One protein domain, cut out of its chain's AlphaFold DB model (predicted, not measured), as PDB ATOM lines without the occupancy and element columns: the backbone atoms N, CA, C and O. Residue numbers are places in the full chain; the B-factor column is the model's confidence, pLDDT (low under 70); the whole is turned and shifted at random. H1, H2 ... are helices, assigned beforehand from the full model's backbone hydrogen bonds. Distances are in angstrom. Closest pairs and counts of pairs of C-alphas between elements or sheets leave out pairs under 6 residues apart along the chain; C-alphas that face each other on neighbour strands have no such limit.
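This is residues 4 to 101 of the 115 residues of an uncharacterized protein of Desulfobulbaceae bacterium (UniProt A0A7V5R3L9). Picture a small head in which three short helices, H2, H3 and H4, cross one another, with H1 and H5 beside them; the long helix H6 starts at this head, runs side by side with H1, and residues 89 to 101 stick out at one end. At the opposite end a long loop, residues 35 to 50, reaches away from the head. The printed part has 98 residues with six named helices, H1 to H6 in order, and no named strand: all helix. It is loose, with a radius of gyration of the C-alphas of 16.7 A, and a rod spanning 66 by 28 by 19 A.

Start at H1, residues 4 to 10; it touches H6, residues 73 to 100, with H6's residues 77 to 85 alone, at a shallow tilt of 7 degrees, the same way, closest at the C-alphas of Leu 7 and Ile 81, 5.6 A. H2, residues 15 to 22, touches H3, residues 26 to 34, about perpendicular at 74 degrees; their closest C-alphas, Ala 19 and Tyr 26, are 5.3 A apart. H4, residues 51 to 60, touches H2 at 85 degrees, about perpendicular, closest at the C-alphas of Ile 22 and Ala 56, 6.0 A. H5, residues 65 to 69, touches H4, closest at the C-alphas of Thr 55 and His 65, 5.3 A, and touches H6 only at the corner. In H1 to H6 every O i to N i+4 pair is within hydrogen-bond range.

Find C-alpha 4 at (0.692, 91.283, 59.205), where H1 begins. H4 measures 13.9 A; H6 runs 40.1 A to C-alpha 100 at (-26.139, 87.401, 81.119).

The farthest C-alphas, Gly 43 and Leu 101, are 66.2 A apart. The printed part has no cut; the H3 to H4 link is long, and residues 36 to 49 have pLDDT under 70.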
ATOM      1  N   LEU A   4      -0.125  91.964  58.192       94.50
ATOM      2  CA  LEU A   4       0.692  91.283  59.205       94.50
ATOM      3  C   LEU A   4       0.545  91.939  60.588       94.50
ATOM      4  O   LEU A   4       0.314  91.260  61.586       94.50
ATOM      5  N   GLN A   5       0.603  93.271  60.648       95.50
ATOM      6  CA  GLN A   5       0.384  94.022  61.881       95.50
ATOM      7  C   GLN A   5      -1.018  93.775  62.452       95.50
ATOM      8  O   GLN A   5      -1.155  93.580  63.657       95.50
ATOM      9  N   LYS A   6      -2.060  93.766  61.604       95.94
ATOM     10  CA  LYS A   6      -3.441  93.455  62.024       95.94
ATOM     11  C   LYS A   6      -3.542  92.060  62.635       95.94
ATOM     12  O   LYS A   6      -4.177  91.906  63.673       95.94
ATOM     13  N   LEU A   7      -2.902  91.066  62.017       96.19
ATOM     14  CA  LEU A   7      -2.885  89.699  62.531       96.19
ATOM     15  C   LEU A   7      -2.195  89.611  63.900       96.19
ATOM     16  O   LEU A   7      -2.731  88.973  64.801       96.19
ATOM     17  N   LEU A   8      -1.047  90.275  64.071       96.06
ATOM     18  CA  LEU A   8      -0.344  90.341  65.357       96.06
ATOM     19  C   LEU A   8      -1.220  90.948  66.455       96.06
ATOM     20  O   LEU A   8      -1.346  90.367  67.528       96.06
ATOM     21  N   CYS A   9      -1.879  92.067  66.151       95.12
ATOM     22  CA  CYS A   9      -2.788  92.733  67.079       95.12
ATOM     23  C   CYS A   9      -3.952  91.826  67.491       95.12
ATOM     24  O   CYS A   9      -4.221  91.681  68.679       95.12
ATOM     25  N   LEU A  10      -4.586  91.144  66.530       94.56
ATOM     26  CA  LEU A  10      -5.637  90.175  66.839       94.56
ATOM     27  C   LEU A  10      -5.115  89.049  67.732       94.56
ATOM     28  O   LEU A  10      -5.800  88.641  68.657       94.56
ATOM     29  N   ARG A  11      -3.885  88.581  67.530       94.88
ATOM     30  CA  ARG A  11      -3.273  87.554  68.388       94.88
ATOM     31  C   ARG A  11      -2.782  88.079  69.743       94.88
ATOM     32  O   ARG A  11      -2.186  87.309  70.488       94.88
ATOM     33  N   GLY A  12      -3.015  89.354  70.061       95.12
ATOM     34  CA  GLY A  12      -2.563  89.970  71.306       95.12
ATOM     35  C   GLY A  12      -1.043  90.101  71.402       95.12
ATOM     36  O   GLY A  12      -0.515  90.129  72.504       95.12
ATOM     37  N   LEU A  13      -0.338  90.142  70.267       96.06
ATOM     38  CA  LEU A  13       1.117  90.261  70.220       96.06
ATOM     39  C   LEU A  13       1.530  91.702  69.927       96.06
ATOM     40  O   LEU A  13       1.222  92.259  68.868       96.06
ATOM     41  N   THR A  14       2.298  92.288  70.838       96.12
ATOM     42  CA  THR A  14       2.980  93.560  70.606       96.12
ATOM     43  C   THR A  14       4.292  93.343  69.854       96.12
ATOM     44  O   THR A  14       4.929  92.294  69.924       96.12
ATOM     45  N   VAL A  15       4.759  94.371  69.142       95.38
ATOM     46  CA  VAL A  15       6.057  94.311  68.445       95.38
ATOM     47  C   VAL A  15       7.224  94.111  69.422       95.38
ATOM     48  O   VAL A  15       8.216  93.491  69.052       95.38
ATOM     49  N   ARG A  16       7.112  94.624  70.657       96.75
ATOM     50  CA  ARG A  16       8.111  94.418  71.713       96.75
ATOM     51  C   ARG A  16       8.193  92.943  72.102       96.75
ATOM     52  O   ARG A  16       9.276  92.381  72.018       96.75
ATOM     53  N   GLU A  17       7.063  92.314  72.413       97.25
ATOM     54  CA  GLU A  17       7.030  90.886  72.755       97.25
ATOM     55  C   GLU A  17       7.499  90.012  71.594       97.25
ATOM     56  O   GLU A  17       8.212  89.037  71.808       97.25
ATOM     57  N   VAL A  18       7.129  90.358  70.354       97.06
ATOM     58  CA  VAL A  18       7.643  89.651  69.176       97.06
ATOM     59  C   VAL A  18       9.163  89.721  69.166       97.06
ATOM     60  O   VAL A  18       9.789  88.673  69.109       97.06
ATOM     61  N   ALA A  19       9.739  90.925  69.272       96.19
ATOM     62  CA  ALA A  19      11.182  91.159  69.251       96.19
ATOM     63  C   ALA A  19      11.926  90.381  70.352       96.19
ATOM     64  O   ALA A  19      12.933  89.738  70.062       96.19
ATOM     65  N   GLU A  20      11.389  90.385  71.574       97.19
ATOM     66  CA  GLU A  20      11.913  89.613  72.707       97.19
ATOM     67  C   GLU A  20      11.895  88.106  72.424       97.19
ATOM     68  O   GLU A  20      12.910  87.439  72.605       97.19
ATOM     69  N   ARG A  21      10.782  87.573  71.903       97.38
ATOM     70  CA  ARG A  21      10.640  86.136  71.611       97.38
ATOM     71  C   ARG A  21      11.550  85.647  70.491       97.38
ATOM     72  O   ARG A  21      12.005  84.512  70.546       97.38
ATOM     73  N   ILE A  22      11.800  86.476  69.478       95.38
ATOM     74  CA  ILE A  22      12.691  86.119  68.362       95.38
ATOM     75  C   ILE A  22      14.163  86.459  68.635       95.38
ATOM     76  O   ILE A  22      15.013  86.143  67.811       95.38
ATOM     77  N   GLY A  23      14.473  87.129  69.752       94.00
ATOM     78  CA  GLY A  23      15.842  87.508  70.114       94.00
ATOM     79  C   GLY A  23      16.444  88.639  69.267       94.00
ATOM     80  O   GLY A  23      17.663  88.723  69.141       94.00
ATOM     81  N   TYR A  24      15.622  89.519  68.684       91.69
ATOM     82  CA  TYR A  24      16.085  90.646  67.859       91.69
ATOM     83  C   TYR A  24      15.692  92.000  68.460       91.69
ATOM     84  O   TYR A  24      14.739  92.122  69.220       91.69
ATOM     85  N   GLY A  25      16.404  93.067  68.085       91.94
ATOM     86  CA  GLY A  25      16.129  94.413  68.596       91.94
ATOM     87  C   GLY A  25      14.741  94.949  68.211       91.94
ATOM     88  O   GLY A  25      14.291  94.821  67.072       91.94
ATOM     89  N   TYR A  26      14.078  95.648  69.134       94.50
ATOM     90  CA  TYR A  26      12.734  96.201  68.919       94.50
ATOM     91  C   TYR A  26      12.609  97.042  67.636       94.50
ATOM     92  O   TYR A  26      11.727  96.798  66.815       94.50
ATOM     93  N   HIS A  27      13.504  98.014  67.425       90.50
ATOM     94  CA  HIS A  27      13.397  98.940  66.291       90.50
ATOM     95  C   HIS A  27      13.585  98.255  64.933       90.50
ATOM     96  O   HIS A  27      12.919  98.618  63.961       90.50
ATOM     97  N   ILE A  28      14.481  97.268  64.850       88.56
ATOM     98  CA  ILE A  28      14.728  96.532  63.607       88.56
ATOM     99  C   ILE A  28      13.544  95.609  63.295       88.56
ATOM    100  O   ILE A  28      13.034  95.649  62.175       88.56
ATOM    101  N   THR A  29      13.022  94.901  64.300       92.06
ATOM    102  CA  THR A  29      11.813  94.072  64.202       92.06
ATOM    103  C   THR A  29      10.595  94.906  63.806       92.06
ATOM    104  O   THR A  29       9.850  94.540  62.898       92.06
ATOM    105  N   GLN A  30      10.431  96.092  64.400       92.75
ATOM    106  CA  GLN A  30       9.351  97.020  64.070       92.75
ATOM    107  C   GLN A  30       9.382  97.449  62.600       92.75
ATOM    108  O   GLN A  30       8.334  97.477  61.954       92.75
ATOM    109  N   LYS A  31      10.559  97.797  62.063       90.06
ATOM    110  CA  LYS A  31      10.699  98.213  60.659       90.06
ATOM    111  C   LYS A  31      10.420  97.060  59.687       90.06
ATOM    112  O   LYS A  31       9.797  97.299  58.656       90.06
ATOM    113  N   VAL A  32      10.827  95.833  60.033       90.50
ATOM    114  CA  VAL A  32      10.522  94.618  59.253       90.50
ATOM    115  C   VAL A  32       9.015  94.357  59.233       90.50
ATOM    116  O   VAL A  32       8.420  94.286  58.162       90.50
ATOM    117  N   ILE A  33       8.364  94.323  60.398       91.38
ATOM    118  CA  ILE A  33       6.916  94.084  60.503       91.38
ATOM    119  C   ILE A  33       6.108  95.180  59.795       91.38
ATOM    120  O   ILE A  33       5.089  94.894  59.170       91.38
ATOM    121  N   LYS A  34       6.541  96.445  59.873       89.06
ATOM    122  CA  LYS A  34       5.891  97.564  59.169       89.06
ATOM    123  C   LYS A  34       6.094  97.523  57.651       89.06
ATOM    124  O   LYS A  34       5.357  98.211  56.950       89.06
ATOM    125  N   GLY A  35       7.059  96.751  57.151       81.38
ATOM    126  CA  GLY A  35       7.471  96.777  55.746       81.38
ATOM    127  C   GLY A  35       8.167  98.084  55.346       81.38
ATOM    128  O   GLY A  35       8.231  98.406  54.167       81.38
ATOM    129  N   THR A  36       8.659  98.868  56.314       69.38
ATOM    130  CA  THR A  36       9.296 100.176  56.066       69.38
ATOM    131  C   THR A  36      10.816 100.098  55.988       69.38
ATOM    132  O   THR A  36      11.465 101.099  55.684       69.38
ATOM    133  N   ARG A  37      11.415  98.926  56.241       59.16
ATOM    134  CA  ARG A  37      12.823  98.690  55.918       59.16
ATOM    135  C   ARG A  37      12.951  98.352  54.432       59.16
ATOM    136  O   ARG A  37      13.084  97.198  54.061       59.16
ATOM    137  N   LEU A  38      12.908  99.380  53.596       53.81
ATOM    138  CA  LEU A  38      13.533  99.331  52.281       53.81
ATOM    139  C   LEU A  38      15.005  99.634  52.502       53.81
ATOM    140  O   LEU A  38      15.324 100.614  53.176       53.81
ATOM    141  N   THR A  39      15.909  98.853  51.926       48.72
ATOM    142  CA  THR A  39      17.253  99.384  51.750       48.72
ATOM    143  C   THR A  39      17.761  99.154  50.326       48.72
ATOM    144  O   THR A  39      17.413  98.187  49.643       48.72
ATOM    145  N   LEU A  40      18.411 100.196  49.816       45.00
ATOM    146  CA  LEU A  40      18.883 100.350  48.444       45.00
ATOM    147  C   LEU A  40      20.138  99.486  48.250       45.00
ATOM    148  O   LEU A  40      20.999  99.504  49.131       45.00
ATOM    149  N   ARG A  41      20.315  98.779  47.122       40.47
ATOM    150  CA  ARG A  41      21.691  98.461  46.686       40.47
ATOM    151  C   ARG A  41      22.263  99.677  45.972       40.47
ATOM    152  O   ARG A  41      21.578 100.317  45.169       40.47
ATOM    153  N   SER A  42      23.560  99.891  46.155       41.00
ATOM    154  CA  SER A  42      24.378 100.544  45.135       41.00
ATOM    155  C   SER A  42      24.271  99.734  43.839       41.00
ATOM    156  O   SER A  42      24.591  98.546  43.824       41.00
ATOM    157  N   GLY A  43      23.732 100.363  42.790       53.22
ATOM    158  CA  GLY A  43      23.403  99.737  41.501       53.22
ATOM    159  C   GLY A  43      21.905  99.690  41.148       53.22
ATOM    160  O   GLY A  43      21.555  99.144  40.111       53.22
ATOM    161  N   GLY A  44      21.003 100.235  41.976       48.34
ATOM    162  CA  GLY A  44      19.578 100.384  41.625       48.34
ATOM    163  C   GLY A  44      18.703  99.138  41.830       48.34
ATOM    164  O   GLY A  44      17.504  99.176  41.577       48.34
ATOM    165  N   THR A  45      19.257  98.036  42.332       44.94
ATOM    166  CA  THR A  45      18.477  96.862  42.758       44.94
ATOM    167  C   THR A  45      18.266  96.920  44.275       44.94
ATOM    168  O   THR A  45      19.193  97.227  44.996       44.94
ATOM    169  N   TYR A  46      17.095  96.639  44.830       44.38
ATOM    170  CA  TYR A  46      16.910  96.627  46.293       44.38
ATOM    171  C   TYR A  46      17.179  95.215  46.842       44.38
ATOM    172  O   TYR A  46      16.617  94.260  46.319       44.38
ATOM    173  N   ILE A  47      18.005  95.050  47.885       48.56
ATOM    174  CA  ILE A  47      18.068  93.792  48.666       48.56
ATOM    175  C   ILE A  47      18.217  94.120  50.141       48.56
ATOM    176  O   ILE A  47      19.339  94.196  50.617       48.56
ATOM    177  N   TYR A  48      17.109  94.267  50.868       48.50
ATOM    178  CA  TYR A  48      17.126  94.198  52.333       48.50
ATOM    179  C   TYR A  48      15.795  93.687  52.887       48.50
ATOM    180  O   TYR A  48      15.011  94.417  53.485       48.50
ATOM    181  N   SER A  49      15.586  92.390  52.724       54.66
ATOM    182  CA  SER A  49      14.780  91.600  53.650       54.66
ATOM    183  C   SER A  49      15.735  91.191  54.769       54.66
ATOM    184  O   SER A  49      16.809  90.646  54.497       54.66
ATOM    185  N   ASN A  50      15.418  91.483  56.033       76.94
ATOM    186  CA  ASN A  50      16.146  90.820  57.115       76.94
ATOM    187  C   ASN A  50      15.565  89.413  57.211       76.94
ATOM    188  O   ASN A  50      14.747  89.153  58.089       76.94
ATOM    189  N   ARG A  51      15.923  88.558  56.242       85.81
ATOM    190  CA  ARG A  51      15.319  87.238  56.030       85.81
ATOM    191  C   ARG A  51      15.306  86.432  57.320       85.81
ATOM    192  O   ARG A  51      14.324  85.765  57.587       85.81
ATOM    193  N   ALA A  52      16.337  86.573  58.152       89.25
ATOM    194  CA  ALA A  52      16.396  85.948  59.467       89.25
ATOM    195  C   ALA A  52      15.280  86.434  60.416       89.25
ATOM    196  O   ALA A  52      14.595  85.611  61.013       89.25
ATOM    197  N   ILE A  53      15.035  87.750  60.507       91.31
ATOM    198  CA  ILE A  53      13.914  88.302  61.294       91.31
ATOM    199  C   ILE A  53      12.571  87.906  60.681       91.31
ATOM    200  O   ILE A  53      11.663  87.531  61.410       91.31
ATOM    201  N   GLU A  54      12.420  88.004  59.361       92.50
ATOM    202  CA  GLU A  54      11.171  87.643  58.682       92.50
ATOM    203  C   GLU A  54      10.831  86.171  58.917       92.50
ATOM    204  O   GLU A  54       9.735  85.868  59.373       92.50
ATOM    205  N   THR A  55      11.789  85.268  58.704       93.69
ATOM    206  CA  THR A  55      11.637  83.839  58.993       93.69
ATOM    207  C   THR A  55      11.287  83.609  60.461       93.69
ATOM    208  O   THR A  55      10.284  82.957  60.726       93.69
ATOM    209  N   ALA A  56      12.011  84.214  61.409       95.00
ATOM    210  CA  ALA A  56      11.722  84.048  62.836       95.00
ATOM    211  C   ALA A  56      10.324  84.567  63.228       95.00
ATOM    212  O   ALA A  56       9.624  83.955  64.034       95.00
ATOM    213  N   VAL A  57       9.874  85.683  62.644       95.19
ATOM    214  CA  VAL A  57       8.507  86.191  62.844       95.19
ATOM    215  C   VAL A  57       7.476  85.248  62.213       95.19
ATOM    216  O   VAL A  57       6.421  85.034  62.807       95.19
ATOM    217  N   ALA A  58       7.751  84.676  61.038       95.56
ATOM    218  CA  ALA A  58       6.866  83.698  60.403       95.56
ATOM    219  C   ALA A  58       6.721  82.438  61.270       95.56
ATOM    220  O   ALA A  58       5.600  82.022  61.563       95.56
ATOM    221  N   GLU A  59       7.839  81.900  61.758       96.50
ATOM    222  CA  GLU A  59       7.893  80.737  62.646       96.50
ATOM    223  C   GLU A  59       7.138  80.990  63.954       96.50
ATOM    224  O   GLU A  59       6.302  80.174  64.341       96.50
ATOM    225  N   LEU A  60       7.326  82.161  64.578       96.31
ATOM    226  CA  LEU A  60       6.557  82.574  65.759       96.31
ATOM    227  C   LEU A  60       5.041  82.570  65.494       96.31
ATOM    228  O   LEU A  60       4.240  82.330  66.399       96.31
ATOM    229  N   LEU A  61       4.628  82.850  64.255       94.50
ATOM    230  CA  LEU A  61       3.229  82.841  63.837       94.50
ATOM    231  C   LEU A  61       2.733  81.473  63.350       94.50
ATOM    232  O   LEU A  61       1.531  81.362  63.072       94.50
ATOM    233  N   GLY A  62       3.609  80.467  63.272       95.62
ATOM    234  CA  GLY A  62       3.322  79.153  62.698       95.62
ATOM    235  C   GLY A  62       3.053  79.207  61.193       95.62
ATOM    236  O   GLY A  62       2.173  78.501  60.705       95.62
ATOM    237  N   LEU A  63       3.734  80.105  60.478       95.62
ATOM    238  CA  LEU A  63       3.583  80.353  59.043       95.62
ATOM    239  C   LEU A  63       4.934  80.217  58.341       95.62
ATOM    240  O   LEU A  63       5.984  80.391  58.957       95.62
ATOM    241  N   SER A  64       4.914  79.967  57.034       94.94
ATOM    242  CA  SER A  64       6.129  80.094  56.228       94.94
ATOM    243  C   SER A  64       6.452  81.562  55.931       94.94
ATOM    244  O   SER A  64       5.590  82.446  55.996       94.94
ATOM    245  N   HIS A  65       7.703  81.829  55.554       92.88
ATOM    246  CA  HIS A  65       8.109  83.156  55.086       92.88
ATOM    247  C   HIS A  65       7.224  83.646  53.926       92.88
ATOM    248  O   HIS A  65       6.675  84.748  53.990       92.88
ATOM    249  N   ASP A  66       7.007  82.803  52.914       91.38
ATOM    250  CA  ASP A  66       6.237  83.161  51.719       91.38
ATOM    251  C   ASP A  66       4.757  83.437  52.037       91.38
ATOM    252  O   ASP A  66       4.117  84.266  51.388       91.38
ATOM    253  N   GLU A  67       4.200  82.804  53.074       93.62
ATOM    254  CA  GLU A  67       2.843  83.097  53.546       93.62
ATOM    255  C   GLU A  67       2.712  84.498  54.169       93.62
ATOM    256  O   GLU A  67       1.613  85.061  54.173       93.62
ATOM    257  N   CYS A  68       3.811  85.073  54.666       92.25
ATOM    258  CA  CYS A  68       3.848  86.383  55.315       92.25
ATOM    259  C   CYS A  68       4.356  87.509  54.398       92.25
ATOM    260  O   CYS A  68       3.849  88.628  54.499       92.25
ATOM    261  N   TRP A  69       5.307  87.228  53.498       90.06
ATOM    262  CA  TRP A  69       5.960  88.227  52.632       90.06
ATOM    263  C   TRP A  69       5.990  87.879  51.137       90.06
ATOM    264  O   TRP A  69       6.439  88.704  50.347       90.06
ATOM    265  N   GLY A  70       5.518  86.703  50.720       88.25
ATOM    266  CA  GLY A  70       5.449  86.329  49.303       88.25
ATOM    267  C   GLY A  70       4.302  87.012  48.553       88.25
ATOM    268  O   GLY A  70       3.437  87.658  49.151       88.25
ATOM    269  N   ASP A  71       4.228  86.811  47.237       86.81
ATOM    270  CA  ASP A  71       3.266  87.494  46.350       86.81
ATOM    271  C   ASP A  71       1.795  87.304  46.761       86.81
ATOM    272  O   ASP A  71       0.954  88.191  46.600       86.81
ATOM    273  N   LYS A  72       1.471  86.139  47.337       89.69
ATOM    274  CA  LYS A  72       0.112  85.773  47.777       89.69
ATOM    275  C   LYS A  72      -0.121  85.957  49.282       89.69
ATOM    276  O   LYS A  72      -1.196  85.603  49.779       89.69
ATOM    277  N   SER A  73       0.843  86.527  50.003       92.00
ATOM    278  CA  SER A  73       0.777  86.739  51.456       92.00
ATOM    279  C   SER A  73      -0.465  87.521  51.876       92.00
ATOM    280  O   SER A  73      -1.179  87.114  52.788       92.00
ATOM    281  N   SER A  74      -0.813  88.592  51.158       91.75
ATOM    282  CA  SER A  74      -1.991  89.419  51.463       91.75
ATOM    283  C   SER A  74      -3.297  88.610  51.510       91.75
ATOM    284  O   SER A  74      -4.092  88.750  52.441       91.75
ATOM    285  N   ILE A  75      -3.508  87.701  50.553       94.12
ATOM    286  CA  ILE A  75      -4.689  86.827  50.498       94.12
ATOM    287  C   ILE A  75      -4.693  85.884  51.705       94.12
ATOM    288  O   ILE A  75      -5.721  85.716  52.375       94.12
ATOM    289  N   ARG A  76      -3.534  85.293  52.013       95.25
ATOM    290  CA  ARG A  76      -3.367  84.352  53.123       95.25
ATOM    291  C   ARG A  76      -3.580  85.018  54.481       95.25
ATOM    292  O   ARG A  76      -4.373  84.516  55.280       95.25
ATOM    293  N   LEU A  77      -2.942  86.162  54.716       95.88
ATOM    294  CA  LEU A  77      -3.052  86.947  55.945       95.88
ATOM    295  C   LEU A  77      -4.489  87.420  56.168       95.88
ATOM    296  O   LEU A  77      -5.019  87.260  57.265       95.88
ATOM    297  N   ARG A  78      -5.191  87.892  55.129       96.69
ATOM    298  CA  ARG A  78      -6.620  88.245  55.235       96.69
ATOM    299  C   ARG A  78      -7.496  87.052  55.605       96.69
ATOM    300  O   ARG A  78      -8.443  87.212  56.376       96.69
ATOM    301  N   ARG A  79      -7.199  85.854  55.087       97.06
ATOM    302  CA  ARG A  79      -7.905  84.627  55.490       97.06
ATOM    303  C   ARG A  79      -7.706  84.344  56.980       97.06
ATOM    304  O   ARG A  79      -8.689  84.084  57.667       97.06
ATOM    305  N   LEU A  80      -6.470  84.440  57.468       96.81
ATOM    306  CA  LEU A  80      -6.136  84.235  58.882       96.81
ATOM    307  C   LEU A  80      -6.798  85.283  59.784       96.81
ATOM    308  O   LEU A  80      -7.406  84.922  60.784       96.81
ATOM    309  N   ILE A  81      -6.775  86.558  59.390       97.44
ATOM    310  CA  ILE A  81      -7.469  87.647  60.095       97.44
ATOM    311  C   ILE A  81      -8.961  87.329  60.247       97.44
ATOM    312  O   ILE A  81      -9.502  87.412  61.346       97.44
ATOM    313  N   ARG A  82      -9.636  86.911  59.167       97.50
ATOM    314  CA  ARG A  82     -11.060  86.535  59.226       97.50
ATOM    315  C   ARG A  82     -11.310  85.350  60.158       97.50
ATOM    316  O   ARG A  82     -12.336  85.322  60.832       97.50
ATOM    317  N   GLN A  83     -10.412  84.366  60.176       96.56
ATOM    318  CA  GLN A  83     -10.510  83.218  61.080       96.56
ATOM    319  C   GLN A  83     -10.353  83.644  62.543       96.56
ATOM    320  O   GLN A  83     -11.157  83.231  63.376       96.56
ATOM    321  N   GLU A  84      -9.388  84.515  62.840       95.94
ATOM    322  CA  GLU A  84      -9.136  85.004  64.196       95.94
ATOM    323  C   GLU A  84     -10.301  85.863  64.713       95.94
ATOM    324  O   GLU A  84     -10.781  85.635  65.822       95.94
ATOM    325  N   ILE A  85     -10.854  86.754  63.878       96.31
ATOM    326  CA  ILE A  85     -12.064  87.530  64.210       96.31
ATOM    327  C   ILE A  85     -13.229  86.596  64.549       96.31
ATOM    328  O   ILE A  85     -13.892  86.778  65.567       96.31
ATOM    329  N   LYS A  86     -13.475  85.564  63.730       96.44
ATOM    330  CA  LYS A  86     -14.544  84.589  63.998       96.44
ATOM    331  C   LYS A  86     -14.315  83.838  65.309       96.44
ATOM    332  O   LYS A  86     -15.273  83.601  66.039       96.44
ATOM    333  N   LYS A  87     -13.075  83.445  65.602       95.06
ATOM    334  CA  LYS A  87     -12.715  82.739  66.837       95.06
ATOM    335  C   LYS A  87     -12.973  83.613  68.067       95.06
ATOM    336  O   LYS A  87     -13.612  83.155  69.010       95.06
ATOM    337  N   GLN A  88     -12.523  84.864  68.037       94.62
ATOM    338  CA  GLN A  88     -12.731  85.808  69.135       94.62
ATOM    339  C   GLN A  88     -14.197  86.190  69.300       94.62
ATOM    340  O   GLN A  88     -14.671  86.246  70.428       94.62
ATOM    341  N   GLY A  89     -14.927  86.369  68.196       93.62
ATOM    342  CA  GLY A  89     -16.367  86.607  68.219       93.62
ATOM    343  C   GLY A  89     -17.119  85.496  68.949       93.62
ATOM    344  O   GLY A  89     -17.857  85.787  69.880       93.62
ATOM    345  N   ARG A  90     -16.850  84.223  68.615       94.62
ATOM    346  CA  ARG A  90     -17.457  83.075  69.318       94.62
ATOM    347  C   ARG A  90     -17.100  83.038  70.798       94.62
ATOM    348  O   ARG A  90     -17.965  82.781  71.624       94.62
ATOM    349  N   LYS A  91     -15.833  83.291  71.139       93.56
ATOM    350  CA  LYS A  91     -15.400  83.326  72.541       93.56
ATOM    351  C   LYS A  91     -16.142  84.424  73.306       93.56
ATOM    352  O   LYS A  91     -16.663  84.175  74.385       93.56
ATOM    353  N   ARG A  92     -16.232  85.621  72.722       92.50
ATOM    354  CA  ARG A  92     -16.915  86.757  73.340       92.50
ATOM    355  C   ARG A  92     -18.413  86.521  73.483       92.50
ATOM    356  O   ARG A  92     -18.992  86.884  74.497       92.50
ATOM    357  N   GLU A  93     -19.031  85.910  72.481       93.50
ATOM    358  CA  GLU A  93     -20.429  85.495  72.531       93.50
ATOM    359  C   GLU A  93     -20.667  84.517  73.687       93.50
ATOM    360  O   GLU A  93     -21.558  84.750  74.495       93.50
ATOM    361  N   GLN A  94     -19.828  83.488  73.832       91.44
ATOM    362  CA  GLN A  94     -19.909  82.539  74.948       91.44
ATOM    363  C   GLN A  94     -19.733  83.220  76.313       91.44
ATOM    364  O   GLN A  94     -20.496  82.934  77.231       91.44
ATOM    365  N   GLU A  95     -18.770  84.136  76.448       91.50
ATOM    366  CA  GLU A  95     -18.569  84.920  77.677       91.50
ATOM    367  C   GLU A  95     -19.819  85.740  78.035       91.50
ATOM    368  O   GLU A  95     -20.258  85.732  79.182       91.50
ATOM    369  N   LEU A  96     -20.422  86.420  77.055       90.88
ATOM    370  CA  LEU A  96     -21.643  87.201  77.267       90.88
ATOM    371  C   LEU A  96     -22.840  86.307  77.601       90.88
ATOM    372  O   LEU A  96     -23.637  86.657  78.467       90.88
ATOM    373  N   GLN A  97     -22.958  85.147  76.951       90.12
ATOM    374  CA  GLN A  97     -23.990  84.166  77.275       90.12
ATOM    375  C   GLN A  97     -23.838  83.676  78.716       90.12
ATOM    376  O   GLN A  97     -24.819  83.676  79.441       90.12
ATOM    377  N   GLN A  98     -22.631  83.339  79.171       87.94
ATOM    378  CA  GLN A  98     -22.396  82.941  80.565       87.94
ATOM    379  C   GLN A  98     -22.667  84.076  81.559       87.94
ATOM    380  O   GLN A  98     -23.144  83.829  82.662       87.94
ATOM    381  N   GLN A  99     -22.362  85.319  81.179       88.31
ATOM    382  CA  GLN A  99     -22.527  86.478  82.052       88.31
ATOM    383  C   GLN A  99     -23.995  86.899  82.217       88.31
ATOM    384  O   GLN A  99     -24.389  87.322  83.300       88.31
ATOM    385  N   PHE A 100     -24.791  86.825  81.148       88.00
ATOM    386  CA  PHE A 100     -26.139  87.401  81.119       88.00
ATOM    387  C   PHE A 100     -27.258  86.375  80.949       88.00
ATOM    388  O   PHE A 100     -28.408  86.690  81.253       88.00
ATOM    389  N   LEU A 101     -26.958  85.162  80.478       84.06
ATOM    390  CA  LEU A 101     -27.949  84.108  80.287       84.06
ATOM    391  C   LEU A 101     -27.735  82.981  81.296       84.06
ATOM    392  O   LEU A 101     -26.686  82.346  81.343       84.06
TER     393      LEU A 101